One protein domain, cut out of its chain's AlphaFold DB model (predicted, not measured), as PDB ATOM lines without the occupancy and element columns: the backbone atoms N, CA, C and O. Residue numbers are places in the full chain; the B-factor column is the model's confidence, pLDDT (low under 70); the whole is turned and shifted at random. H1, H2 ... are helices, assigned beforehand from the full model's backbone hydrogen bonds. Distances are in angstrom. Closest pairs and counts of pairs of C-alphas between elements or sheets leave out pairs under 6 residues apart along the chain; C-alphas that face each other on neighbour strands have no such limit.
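Overview. This is residues 44 to 130 of the 147 residues of an uncharacterized protein of Pasteurellaceae bacterium Orientalotternb1 (UniProt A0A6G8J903). Four helices, H1 to H4, make a small up-and-down bundle, each running against the one before it, and residues 115 to 130, of which 115 to 127 belong to H4, stick out of it as a long arm. In the bundle H2 and H4 are kept apart, with H1 and H3 between them, and the arm draws the outline out into a rod, 53 A in its longest span, where the body without the arm spans 27 A. You have 87 residues printed, with four named helices in the order H1, H2, H3, H4 and no named strand; the class is all helix. The whole is only just loose, close to compact, with a radius of gyration of the C-alphas of 14.6 A, and it spans 53 by 23 by 21 A.

Along the chain. Find C-alpha 44 at (-35.547, -0.698, 21.140); from there H1, residues 44 to 55, runs 16.8 A to Ser 55. Next look at Lys 60, where H2, residues 60 to 73, begins; it is 20.2 A long. H3, residues 79 to 91, starts at C-alpha 79 at (-42.173, -2.485, 41.914) and covers 18.2 A. H4, residues 103 to 127, is the longest helix, 36.2 A from first to last C-alpha, and you reach its last C-alpha, 127, at (-19.908, 10.181, 36.627).

Arrangement. Start with H1, which with H3 is the hub, each touching three helices. H1 and H2 form a helical hairpin; they touch, their closest C-alphas being those of Leu 49 and Leu 70, 6.7 A apart, at a shallow tilt of 30 degrees, opposite ways. With residues 103 to 110 alone, H4 touches H1; their closest C-alphas, those of Val 54 and Lys 103, are 6.3 A apart, and the two run opposite ways at a shallow tilt of 6 degrees. H1 and H3 only just touch, only at their ends, with 3 pairs of C-alphas within 8 A; the closest are those of Ile 53 and Ala 88, 6.8 A. H2 and H3, a hairpin, touch at Ser 71 and Ser 85, their closest C-alphas, 5.9 A, at a shallow tilt of 12 degrees. H3 and H4, also a hairpin, touch, the closest C-alphas being those of Lys 87 and Phe 106, 6.2 A, at a shallow tilt of 32 degrees, only just short of steep. H2 and H4 are apart. In H1, H2, H3 and H4 every backbone O i to N i+4 pair is within hydrogen-bond range.

Size, cuts and confidence. Look for the two C-alphas farthest apart at Glu 97 and Ile 130, 53.5 A. Without residues 115 to 130, which stand free, the body spans 27 by 22 by 21 A. The printed part has no cut. The links H1 to H2 and H2 to H3 are tight, and H3 to H4, 11 residues, is long. The model's pLDDT is under 70 at residues 95 to 100 and 126 to 130; its mean over the printed part is 87.9.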
ATOM      1  N   GLU A  44     -34.874  -0.441  22.418       97.44
ATOM      2  CA  GLU A  44     -35.547  -0.698  21.140       97.44
ATOM      3  C   GLU A  44     -36.522  -1.862  21.278       97.44
ATOM      4  O   GLU A  44     -37.709  -1.689  21.001       97.44
ATOM      5  N   ARG A  45     -36.077  -2.982  21.856       97.94
ATOM      6  CA  ARG A  45     -36.948  -4.141  22.032       97.94
ATOM      7  C   ARG A  45     -38.089  -3.899  23.021       97.94
ATOM      8  O   ARG A  45     -39.194  -4.367  22.778       97.94
ATOM      9  N   ILE A  46     -37.874  -3.136  24.098       98.25
ATOM     10  CA  ILE A  46     -38.956  -2.728  25.016       98.25
ATOM     11  C   ILE A  46     -40.014  -1.888  24.281       98.25
ATOM     12  O   ILE A  46     -41.208  -2.099  24.490       98.25
ATOM     13  N   ARG A  47     -39.608  -0.969  23.391       97.88
ATOM     14  CA  ARG A  47     -40.559  -0.191  22.575       97.88
ATOM     15  C   ARG A  47     -41.353  -1.090  21.640       97.88
ATOM     16  O   ARG A  47     -42.576  -0.980  21.612       97.88
ATOM     17  N   GLU A  48     -40.682  -1.977  20.916       98.19
ATOM     18  CA  GLU A  48     -41.328  -2.939  20.018       98.19
ATOM     19  C   GLU A  48     -42.336  -3.813  20.762       98.19
ATOM     20  O   GLU A  48     -43.517  -3.792  20.424       98.19
ATOM     21  N   LEU A  49     -41.909  -4.467  21.848       97.88
ATOM     22  CA  LEU A  49     -42.780  -5.288  22.690       97.88
ATOM     23  C   LEU A  49     -43.982  -4.496  23.205       97.88
ATOM     24  O   LEU A  49     -45.099  -5.000  23.196       97.88
ATOM     25  N   SER A  50     -43.787  -3.240  23.617       97.25
ATOM     26  CA  SER A  50     -44.900  -2.413  24.086       97.25
ATOM     27  C   SER A  50     -45.939  -2.146  22.989       97.25
ATOM     28  O   SER A  50     -47.138  -2.187  23.261       97.25
ATOM     29  N   MET A  51     -45.505  -1.935  21.742       96.75
ATOM     30  CA  MET A  51     -46.405  -1.749  20.601       96.75
ATOM     31  C   MET A  51     -47.107  -3.056  20.224       96.75
ATOM     32  O   MET A  51     -48.317  -3.050  19.982       96.75
ATOM     33  N   GLU A  52     -46.369  -4.170  20.216       97.06
ATOM     34  CA  GLU A  52     -46.898  -5.514  19.964       97.06
ATOM     35  C   GLU A  52     -47.992  -5.861  20.985       97.06
ATOM     36  O   GLU A  52     -49.091  -6.238  20.597       97.06
ATOM     37  N   ILE A  53     -47.748  -5.623  22.277       95.56
ATOM     38  CA  ILE A  53     -48.713  -5.871  23.362       95.56
ATOM     39  C   ILE A  53     -49.958  -4.988  23.227       95.56
ATOM     40  O   ILE A  53     -51.083  -5.464  23.359       95.56
ATOM     41  N   VAL A  54     -49.789  -3.694  22.939       93.69
ATOM     42  CA  VAL A  54     -50.911  -2.746  22.818       93.69
ATOM     43  C   VAL A  54     -51.807  -3.063  21.616       93.69
ATOM     44  O   VAL A  54     -53.019  -2.821  21.672       93.69
ATOM     45  N   SER A  55     -51.231  -3.589  20.536       93.38
ATOM     46  CA  SER A  55     -51.938  -3.939  19.297       93.38
ATOM     47  C   SER A  55     -52.333  -5.416  19.207       93.38
ATOM     48  O   SER A  55     -52.946  -5.818  18.219       93.38
ATOM     49  N   PHE A  56     -52.029  -6.212  20.234       93.88
ATOM     50  CA  PHE A  56     -52.193  -7.657  20.206       93.88
ATOM     51  C   PHE A  56     -53.651  -8.098  20.004       93.88
ATOM     52  O   PHE A  56     -54.558  -7.654  20.710       93.88
ATOM     53  N   GLN A  57     -53.861  -9.007  19.049       89.25
ATOM     54  CA  GLN A  57     -55.151  -9.650  18.750       89.25
ATOM     55  C   GLN A  57     -54.979 -11.149  18.422       89.25
ATOM     56  O   GLN A  57     -55.747 -11.717  17.649       89.25
ATOM     57  N   GLY A  58     -53.927 -11.781  18.955       89.69
ATOM     58  CA  GLY A  58     -53.525 -13.148  18.613       89.69
ATOM     59  C   GLY A  58     -54.028 -14.232  19.574       89.69
ATOM     60  O   GLY A  58     -54.964 -14.038  20.347       89.69
ATOM     61  N   SER A  59     -53.378 -15.398  19.509       92.06
ATOM     62  CA  SER A  59     -53.686 -16.556  20.355       92.06
ATOM     63  C   SER A  59     -53.170 -16.389  21.791       92.06
ATOM     64  O   SER A  59     -52.236 -15.632  22.048       92.06
ATOM     65  N   LYS A  60     -53.722 -17.152  22.744       90.38
ATOM     66  CA  LYS A  60     -53.230 -17.155  24.134       90.38
ATOM     67  C   LYS A  60     -51.751 -17.566  24.234       90.38
ATOM     68  O   LYS A  60     -51.020 -17.018  25.056       90.38
ATOM     69  N   ASP A  61     -51.291 -18.465  23.369       93.00
ATOM     70  CA  ASP A  61     -49.887 -18.889  23.333       93.00
ATOM     71  C   ASP A  61     -48.962 -17.754  22.880       93.00
ATOM     72  O   ASP A  61     -47.887 -17.559  23.448       93.00
ATOM     73  N   ASP A  62     -49.380 -16.966  21.888       94.25
ATOM     74  CA  ASP A  62     -48.599 -15.816  21.429       94.25
ATOM     75  C   ASP A  62     -48.606 -14.681  22.460       94.25
ATOM     76  O   ASP A  62     -47.577 -14.039  22.672       94.25
ATOM     77  N   ALA A  63     -49.716 -14.505  23.182       94.31
ATOM     78  CA  ALA A  63     -49.776 -13.624  24.342       94.31
ATOM     79  C   ALA A  63     -48.751 -14.034  25.411       94.31
ATOM     80  O   ALA A  63     -47.975 -13.195  25.872       94.31
ATOM     81  N   TYR A  64     -48.674 -15.319  25.772       95.25
ATOM     82  CA  TYR A  64     -47.678 -15.789  26.739       95.25
ATOM     83  C   TYR A  64     -46.239 -15.577  26.271       95.25
ATOM     84  O   TYR A  64     -45.384 -15.266  27.100       95.25
ATOM     85  N   LYS A  65     -45.950 -15.710  24.970       96.25
ATOM     86  CA  LYS A  65     -44.612 -15.420  24.429       96.25
ATOM     87  C   LYS A  65     -44.245 -13.948  24.605       96.25
ATOM     88  O   LYS A  65     -43.166 -13.659  25.116       96.25
ATOM     89  N   LEU A  66     -45.150 -13.035  24.238       97.00
ATOM     90  CA  LEU A  66     -44.941 -11.591  24.402       97.00
ATOM     91  C   LEU A  66     -44.755 -11.213  25.870       97.00
ATOM     92  O   LEU A  66     -43.826 -10.481  26.213       97.00
ATOM     93  N   TYR A  67     -45.612 -11.753  26.739       96.56
ATOM     94  CA  TYR A  67     -45.511 -11.561  28.179       96.56
ATOM     95  C   TYR A  67     -44.173 -12.071  28.715       96.56
ATOM     96  O   TYR A  67     -43.448 -11.323  29.360       96.56
ATOM     97  N   SER A  68     -43.811 -13.319  28.406       96.69
ATOM     98  CA  SER A  68     -42.573 -13.930  28.889       96.69
ATOM     99  C   SER A  68     -41.340 -13.152  28.438       96.69
ATOM    100  O   SER A  68     -40.434 -12.933  29.244       96.69
ATOM    101  N   GLU A  69     -41.298 -12.695  27.183       98.00
ATOM    102  CA  GLU A  69     -40.174 -11.892  26.712       98.00
ATOM    103  C   GLU A  69     -40.095 -10.549  27.444       98.00
ATOM    104  O   GLU A  69     -39.011 -10.169  27.893       98.00
ATOM    105  N   LEU A  70     -41.222  -9.846  27.607       97.94
ATOM    106  CA  LEU A  70     -41.250  -8.590  28.350       97.94
ATOM    107  C   LEU A  70     -40.790  -8.803  29.799       97.94
ATOM    108  O   LEU A  70     -39.873  -8.117  30.248       97.94
ATOM    109  N   SER A  71     -41.361  -9.777  30.508       96.12
ATOM    110  CA  SER A  71     -41.024 -10.060  31.906       96.12
ATOM    111  C   SER A  71     -39.552 -10.431  32.095       96.12
ATOM    112  O   SER A  71     -38.951 -10.012  33.077       96.12
ATOM    113  N   ASN A  72     -38.935 -11.145  31.146       96.75
ATOM    114  CA  ASN A  72     -37.505 -11.480  31.200       96.75
ATOM    115  C   ASN A  72     -36.580 -10.265  31.010       96.75
ATOM    116  O   ASN A  72     -35.396 -10.330  31.342       96.75
ATOM    117  N   ARG A  73     -37.090  -9.172  30.436       96.69
ATOM    118  CA  ARG A  73     -36.336  -7.929  30.210       96.69
ATOM    119  C   ARG A  73     -36.517  -6.908  31.327       96.69
ATOM    120  O   ARG A  73     -35.721  -5.970  31.397       96.69
ATOM    121  N   LEU A  74     -37.555  -7.071  32.136       96.38
ATOM    122  CA  LEU A  74     -37.878  -6.228  33.277       96.38
ATOM    123  C   LEU A  74     -37.218  -6.771  34.551       96.38
ATOM    124  O   LEU A  74     -36.890  -7.953  34.647       96.38
ATOM    125  N   ASN A  75     -36.995  -5.907  35.538       92.69
ATOM    126  CA  ASN A  75     -36.463  -6.312  36.830       92.69
ATOM    127  C   ASN A  75     -37.605  -6.788  37.749       92.69
ATOM    128  O   ASN A  75     -38.376  -5.958  38.227       92.69
ATOM    129  N   PRO A  76     -37.692  -8.085  38.096       89.81
ATOM    130  CA  PRO A  76     -38.784  -8.598  38.926       89.81
ATOM    131  C   PRO A  76     -38.755  -8.079  40.370       89.81
ATOM    132  O   PRO A  76     -39.747  -8.195  41.085       89.81
ATOM    133  N   TYR A  77     -37.621  -7.529  40.814       91.38
ATOM    134  CA  TYR A  77     -37.462  -6.950  42.149       91.38
ATOM    135  C   TYR A  77     -37.776  -5.455  42.193       91.38
ATOM    136  O   TYR A  77     -37.604  -4.835  43.242       91.38
ATOM    137  N   ASP A  78     -38.173  -4.863  41.066       92.12
ATOM    138  CA  ASP A  78     -38.591  -3.476  41.011       92.12
ATOM    139  C   ASP A  78     -40.111  -3.356  40.918       92.12
ATOM    140  O   ASP A  78     -40.734  -3.958  40.048       92.12
ATOM    141  N   GLU A  79     -40.711  -2.566  41.810       93.44
ATOM    142  CA  GLU A  79     -42.173  -2.485  41.914       93.44
ATOM    143  C   GLU A  79     -42.802  -1.883  40.649       93.44
ATOM    144  O   GLU A  79     -43.821  -2.374  40.170       93.44
ATOM    145  N   SER A  80     -42.161  -0.869  40.054       92.19
ATOM    146  CA  SER A  80     -42.626  -0.256  38.805       92.19
ATOM    147  C   SER A  80     -42.577  -1.241  37.635       92.19
ATOM    148  O   SER A  80     -43.538  -1.364  36.878       92.19
ATOM    149  N   ASP A  81     -41.487  -1.996  37.510       96.12
ATOM    150  CA  ASP A  81     -41.338  -3.030  36.483       96.12
ATOM    151  C   ASP A  81     -42.344  -4.175  36.673       96.12
ATOM    152  O   ASP A  81     -42.920  -4.686  35.706       96.12
ATOM    153  N   LYS A  82     -42.606  -4.561  37.923       94.81
ATOM    154  CA  LYS A  82     -43.629  -5.550  38.258       94.81
ATOM    155  C   LYS A  82     -45.023  -5.066  37.854       94.81
ATOM    156  O   LYS A  82     -45.760  -5.822  37.221       94.81
ATOM    157  N   GLU A  83     -45.360  -3.807  38.130       94.19
ATOM    158  CA  GLU A  83     -46.629  -3.199  37.716       94.19
ATOM    159  C   GLU A  83     -46.786  -3.199  36.183       94.19
ATOM    160  O   GLU A  83     -47.857  -3.534  35.664       94.19
ATOM    161  N   ILE A  84     -45.711  -2.901  35.441       96.38
ATOM    162  CA  ILE A  84     -45.685  -3.004  33.972       96.38
ATOM    163  C   ILE A  84     -45.985  -4.442  33.527       96.38
ATOM    164  O   ILE A  84     -46.824  -4.649  32.645       96.38
ATOM    165  N   SER A  85     -45.333  -5.434  34.143       95.31
ATOM    166  CA  SER A  85     -45.535  -6.855  33.831       95.31
ATOM    167  C   SER A  85     -46.984  -7.288  34.090       95.31
ATOM    168  O   SER A  85     -47.611  -7.918  33.238       95.31
ATOM    169  N   GLU A  86     -47.574  -6.892  35.219       92.94
ATOM    170  CA  GLU A  86     -48.973  -7.194  35.542       92.94
ATOM    171  C   GLU A  86     -49.962  -6.533  34.569       92.94
ATOM    172  O   GLU A  86     -50.955  -7.150  34.168       92.94
ATOM    173  N   LYS A  87     -49.702  -5.284  34.162       93.56
ATOM    174  CA  LYS A  87     -50.514  -4.587  33.153       93.56
ATOM    175  C   LYS A  87     -50.428  -5.280  31.800       93.56
ATOM    176  O   LYS A  87     -51.466  -5.468  31.168       93.56
ATOM    177  N   ALA A  88     -49.237  -5.709  31.384       94.62
ATOM    178  CA  ALA A  88     -49.057  -6.484  30.159       94.62
ATOM    179  C   ALA A  88     -49.837  -7.804  30.205       94.62
ATOM    180  O   ALA A  88     -50.581  -8.102  29.273       94.62
ATOM    181  N   TYR A  89     -49.741  -8.552  31.309       92.62
ATOM    182  CA  TYR A  89     -50.457  -9.817  31.496       92.62
ATOM    183  C   TYR A  89     -51.972  -9.665  31.312       92.62
ATOM    184  O   TYR A  89     -52.630 -10.456  30.631       92.62
ATOM    185  N   LYS A  90     -52.527  -8.601  31.897       91.25
ATOM    186  CA  LYS A  90     -53.956  -8.296  31.833       91.25
ATOM    187  C   LYS A  90     -54.378  -7.749  30.462       91.25
ATOM    188  O   LYS A  90     -55.447  -8.127  29.986       91.25
ATOM    189  N   LEU A  91     -53.559  -6.911  29.815       91.25
ATOM    190  CA  LEU A  91     -53.811  -6.394  28.458       91.25
ATOM    191  C   LEU A  91     -53.817  -7.499  27.401       91.25
ATOM    192  O   LEU A  91     -54.614  -7.453  26.469       91.25
ATOM    193  N   LEU A  92     -52.958  -8.500  27.571       91.56
ATOM    194  CA  LEU A  92     -52.887  -9.673  26.706       91.56
ATOM    195  C   LEU A  92     -54.018 -10.681  26.959       91.56
ATOM    196  O   LEU A  92     -54.047 -11.733  26.325       91.56
ATOM    197  N   ASN A  93     -54.947 -10.365  27.871       83.88
ATOM    198  CA  ASN A  93     -56.093 -11.192  28.239       83.88
ATOM    199  C   ASN A  93     -55.708 -12.653  28.542       83.88
ATOM    200  O   ASN A  93     -56.369 -13.601  28.120       83.88
ATOM    201  N   ILE A  94     -54.599 -12.842  29.257       76.06
ATOM    202  CA  ILE A  94     -54.078 -14.183  29.515       76.06
ATOM    203  C   ILE A  94     -55.038 -14.972  30.428       76.06
ATOM    204  O   ILE A  94     -55.246 -16.169  30.217       76.06
ATOM    205  N   GLU A  95     -55.691 -14.305  31.388       67.62
ATOM    206  CA  GLU A  95     -56.629 -14.933  32.337       67.62
ATOM    207  C   GLU A  95     -57.882 -14.102  32.681       67.62
ATOM    208  O   GLU A  95     -58.697 -14.558  33.479       67.62
ATOM    209  N   ALA A  96     -58.080 -12.900  32.123       57.56
ATOM    210  CA  ALA A  96     -59.086 -11.958  32.635       57.56
ATOM    211  C   ALA A  96     -60.092 -11.467  31.578       57.56
ATOM    212  O   ALA A  96     -59.834 -10.477  30.900       57.56
ATOM    213  N   GLU A  97     -61.302 -12.043  31.561       54.34
ATOM    214  CA  GLU A  97     -62.415 -11.650  30.666       54.34
ATOM    215  C   GLU A  97     -62.868 -10.178  30.793       54.34
ATOM    216  O   GLU A  97     -63.603  -9.694  29.939       54.34
ATOM    217  N   ASN A  98     -62.432  -9.439  31.823       53.09
ATOM    218  CA  ASN A  98     -62.827  -8.046  32.065       53.09
ATOM    219  C   ASN A  98     -61.694  -7.200  32.678       53.09
ATOM    220  O   ASN A  98     -61.874  -6.542  33.706       53.09
ATOM    221  N   SER A  99     -60.500  -7.204  32.079       56.66
ATOM    222  CA  SER A  99     -59.464  -6.255  32.499       56.66
ATOM    223  C   SER A  99     -59.739  -4.871  31.884       56.66
ATOM    224  O   SER A  99     -59.468  -4.599  30.719       56.66
ATOM    225  N   ASN A 100     -60.322  -3.959  32.669       63.59
ATOM    226  CA  ASN A 100     -60.503  -2.560  32.259       63.59
ATOM    227  C   ASN A 100     -59.197  -1.767  32.444       63.59
ATOM    228  O   ASN A 100     -59.166  -0.724  33.096       63.59
ATOM    229  N   ILE A 101     -58.080  -2.314  31.953       73.25
ATOM    230  CA  ILE A 101     -56.793  -1.627  32.000       73.25
ATOM    231  C   ILE A 101     -56.675  -0.714  30.803       73.25
ATOM    232  O   ILE A 101     -56.771  -1.115  29.644       73.25
ATOM    233  N   SER A 102     -56.409   0.546  31.113       83.69
ATOM    234  CA  SER A 102     -56.119   1.538  30.107       83.69
ATOM    235  C   SER A 102     -54.789   1.198  29.440       83.69
ATOM    236  O   SER A 102     -53.729   1.270  30.063       83.69
ATOM    237  N   LYS A 103     -54.823   0.906  28.132       90.25
ATOM    238  CA  LYS A 103     -53.617   0.837  27.283       90.25
ATOM    239  C   LYS A 103     -52.721   2.067  27.486       90.25
ATOM    240  O   LYS A 103     -51.502   1.967  27.415       90.25
ATOM    241  N   LYS A 104     -53.328   3.220  27.796       90.44
ATOM    242  CA  LYS A 104     -52.632   4.476  28.093       90.44
ATOM    243  C   LYS A 104     -51.744   4.386  29.336       90.44
ATOM    244  O   LYS A 104     -50.660   4.957  29.316       90.44
ATOM    245  N   ASP A 105     -52.173   3.683  30.384       92.12
ATOM    246  CA  ASP A 105     -51.390   3.560  31.619       92.12
ATOM    247  C   ASP A 105     -50.165   2.677  31.391       92.12
ATOM    248  O   ASP A 105     -49.060   3.067  31.748       92.12
ATOM    249  N   PHE A 106     -50.329   1.556  30.682       95.38
ATOM    250  CA  PHE A 106     -49.198   0.724  30.265       95.38
ATOM    251  C   PHE A 106     -48.188   1.511  29.413       95.38
ATOM    252  O   PHE A 106     -46.991   1.498  29.691       95.38
ATOM    253  N   VAL A 107     -48.660   2.264  28.412       95.62
ATOM    254  CA  VAL A 107     -47.793   3.107  27.566       95.62
ATOM    255  C   VAL A 107     -47.072   4.184  28.382       95.62
ATOM    256  O   VAL A 107     -45.895   4.466  28.134       95.62
ATOM    257  N   ARG A 108     -47.754   4.794  29.356       95.88
ATOM    258  CA  ARG A 108     -47.155   5.784  30.255       95.88
ATOM    259  C   ARG A 108     -46.017   5.164  31.060       95.88
ATOM    260  O   ARG A 108     -44.939   5.746  31.098       95.88
ATOM    261  N   ASP A 109     -46.229   3.998  31.654       96.31
ATOM    262  CA  ASP A 109     -45.223   3.376  32.517       96.31
ATOM    263  C   ASP A 109     -44.009   2.890  31.710       96.31
ATOM    264  O   ASP A 109     -42.873   3.122  32.114       96.31
ATOM    265  N   ILE A 110     -44.223   2.354  30.500       97.88
ATOM    266  CA  ILE A 110     -43.133   2.076  29.547       97.88
ATOM    267  C   ILE A 110     -42.356   3.357  29.210       97.88
ATOM    268  O   ILE A 110     -41.127   3.346  29.133       97.88
ATOM    269  N   SER A 111     -43.051   4.482  29.023       97.06
ATOM    270  CA  SER A 111     -42.396   5.765  28.737       97.06
ATOM    271  C   SER A 111     -41.529   6.238  29.907       97.06
ATOM    272  O   SER A 111     -40.434   6.751  29.676       97.06
ATOM    273  N   ILE A 112     -41.990   6.037  31.146       96.69
ATOM    274  CA  ILE A 112     -41.233   6.338  32.368       96.69
ATOM    275  C   ILE A 112     -40.000   5.433  32.457       96.69
ATOM    276  O   ILE A 112     -38.888   5.945  32.551       96.69
ATOM    277  N   LEU A 113     -40.166   4.118  32.300       96.75
ATOM    278  CA  LEU A 113     -39.070   3.144  32.303       96.75
ATOM    279  C   LEU A 113     -37.954   3.525  31.314       96.75
ATOM    280  O   LEU A 113     -36.769   3.564  31.655       96.75
ATOM    281  N   LEU A 114     -38.329   3.852  30.073       96.50
ATOM    282  CA  LEU A 114     -37.377   4.244  29.032       96.50
ATOM    283  C   LEU A 114     -36.707   5.591  29.326       96.50
ATOM    284  O   LEU A 114     -35.547   5.803  28.952       96.50
ATOM    285  N   LYS A 115     -37.429   6.513  29.969       95.31
ATOM    286  CA  LYS A 115     -36.896   7.807  30.391       95.31
ATOM    287  C   LYS A 115     -35.871   7.633  31.511       95.31
ATOM    288  O   LYS A 115     -34.797   8.225  31.421       95.31
ATOM    289  N   ASP A 116     -36.156   6.794  32.497       91.81
ATOM    290  CA  ASP A 116     -35.256   6.517  33.617       91.81
ATOM    291  C   ASP A 116     -33.969   5.831  33.157       91.81
ATOM    292  O   ASP A 116     -32.868   6.224  33.555       91.81
ATOM    293  N   ASP A 117     -34.078   4.868  32.237       92.69
ATOM    294  CA  ASP A 117     -32.911   4.234  31.624       92.69
ATOM    295  C   ASP A 117     -32.009   5.255  30.905       92.69
ATOM    296  O   ASP A 117     -30.779   5.210  31.020       92.69
ATOM    297  N   TRP A 118     -32.607   6.226  30.209       89.19
ATOM    298  CA  TRP A 118     -31.870   7.311  29.563       89.19
ATOM    299  C   TRP A 118     -31.164   8.229  30.567       89.19
ATOM    300  O   TRP A 118     -29.996   8.582  30.373       89.19
ATOM    301  N   GLU A 119     -31.846   8.619  31.646       88.00
ATOM    302  CA  GLU A 119     -31.239   9.425  32.708       88.00
ATOM    303  C   GLU A 119     -30.055   8.689  33.355       88.00
ATOM    304  O   GLU A 119     -28.994   9.292  33.545       88.00
ATOM    305  N   ARG A 120     -30.177   7.372  33.572       84.75
ATOM    306  CA  ARG A 120     -29.081   6.521  34.051       84.75
ATOM    307  C   ARG A 120     -27.897   6.508  33.089       84.75
ATOM    308  O   ARG A 120     -26.774   6.737  33.518       84.75
ATOM    309  N   CYS A 121     -28.136   6.345  31.788       84.00
ATOM    310  CA  CYS A 121     -27.063   6.365  30.786       84.00
ATOM    311  C   CYS A 121     -26.304   7.704  30.776       84.00
ATOM    312  O   CYS A 121     -25.074   7.734  30.664       84.00
ATOM    313  N   LYS A 122     -27.019   8.829  30.917       81.38
ATOM    314  CA  LYS A 122     -26.390  10.153  31.034       81.38
ATOM    315  C   LYS A 122     -25.556  10.268  32.302       81.38
ATOM    316  O   LYS A 122     -24.478  10.860  32.263       81.38
ATOM    317  N   PHE A 123     -26.061   9.741  33.412       76.31
ATOM    318  CA  PHE A 123     -25.341   9.726  34.674       76.31
ATOM    319  C   PHE A 123     -24.074   8.876  34.579       76.31
ATOM    320  O   PHE A 123     -23.004   9.383  34.894       76.31
ATOM    321  N   ASP A 124     -24.158   7.657  34.051       70.69
ATOM    322  CA  ASP A 124     -23.008   6.762  33.877       70.69
ATOM    323  C   ASP A 124     -21.936   7.399  32.981       70.69
ATOM    324  O   ASP A 124     -20.745   7.340  33.290       70.69
ATOM    325  N   SER A 125     -22.364   8.105  31.928       71.69
ATOM    326  CA  SER A 125     -21.465   8.846  31.034       71.69
ATOM    327  C   SER A 125     -20.779  10.032  31.728       71.69
ATOM    328  O   SER A 125     -19.606  10.297  31.475       71.69
ATOM    329  N   LYS A 126     -21.484  10.750  32.616       68.56
ATOM    330  CA  LYS A 126     -20.945  11.910  33.349       68.56
ATOM    331  C   LYS A 126     -20.094  11.505  34.554       68.56
ATOM    332  O   LYS A 126     -19.023  12.069  34.753       68.56
ATOM    333  N   LEU A 127     -20.535  10.533  35.351       53.81
ATOM    334  CA  LEU A 127     -19.908  10.181  36.627       53.81
ATOM    335  C   LEU A 127     -18.582   9.433  36.440       53.81
ATOM    336  O   LEU A 127     -17.619   9.711  37.154       53.81
ATOM    337  N   ARG A 128     -18.483   8.555  35.430       53.03
ATOM    338  CA  ARG A 128     -17.215   7.876  35.098       53.03
ATOM    339  C   ARG A 128     -16.135   8.824  34.583       53.03
ATOM    340  O   ARG A 128     -14.962   8.487  34.693       53.03
ATOM    341  N   SER A 129     -16.511   9.997  34.066       53.06
ATOM    342  CA  SER A 129     -15.536  11.021  33.668       53.06
ATOM    343  C   SER A 129     -14.897  11.740  34.862       53.06
ATOM    344  O   SER A 129     -13.867  12.384  34.689       53.06
ATOM    345  N   ILE A 130     -15.475  11.616  36.069       48.69
ATOM    346  CA  ILE A 130     -15.052  12.391  37.243       48.69
ATOM    347  C   ILE A 130     -14.426  11.497  38.330       48.69
ATOM    348  O   ILE A 130     -13.429  11.917  38.908       48.69
TER     349      ILE A 130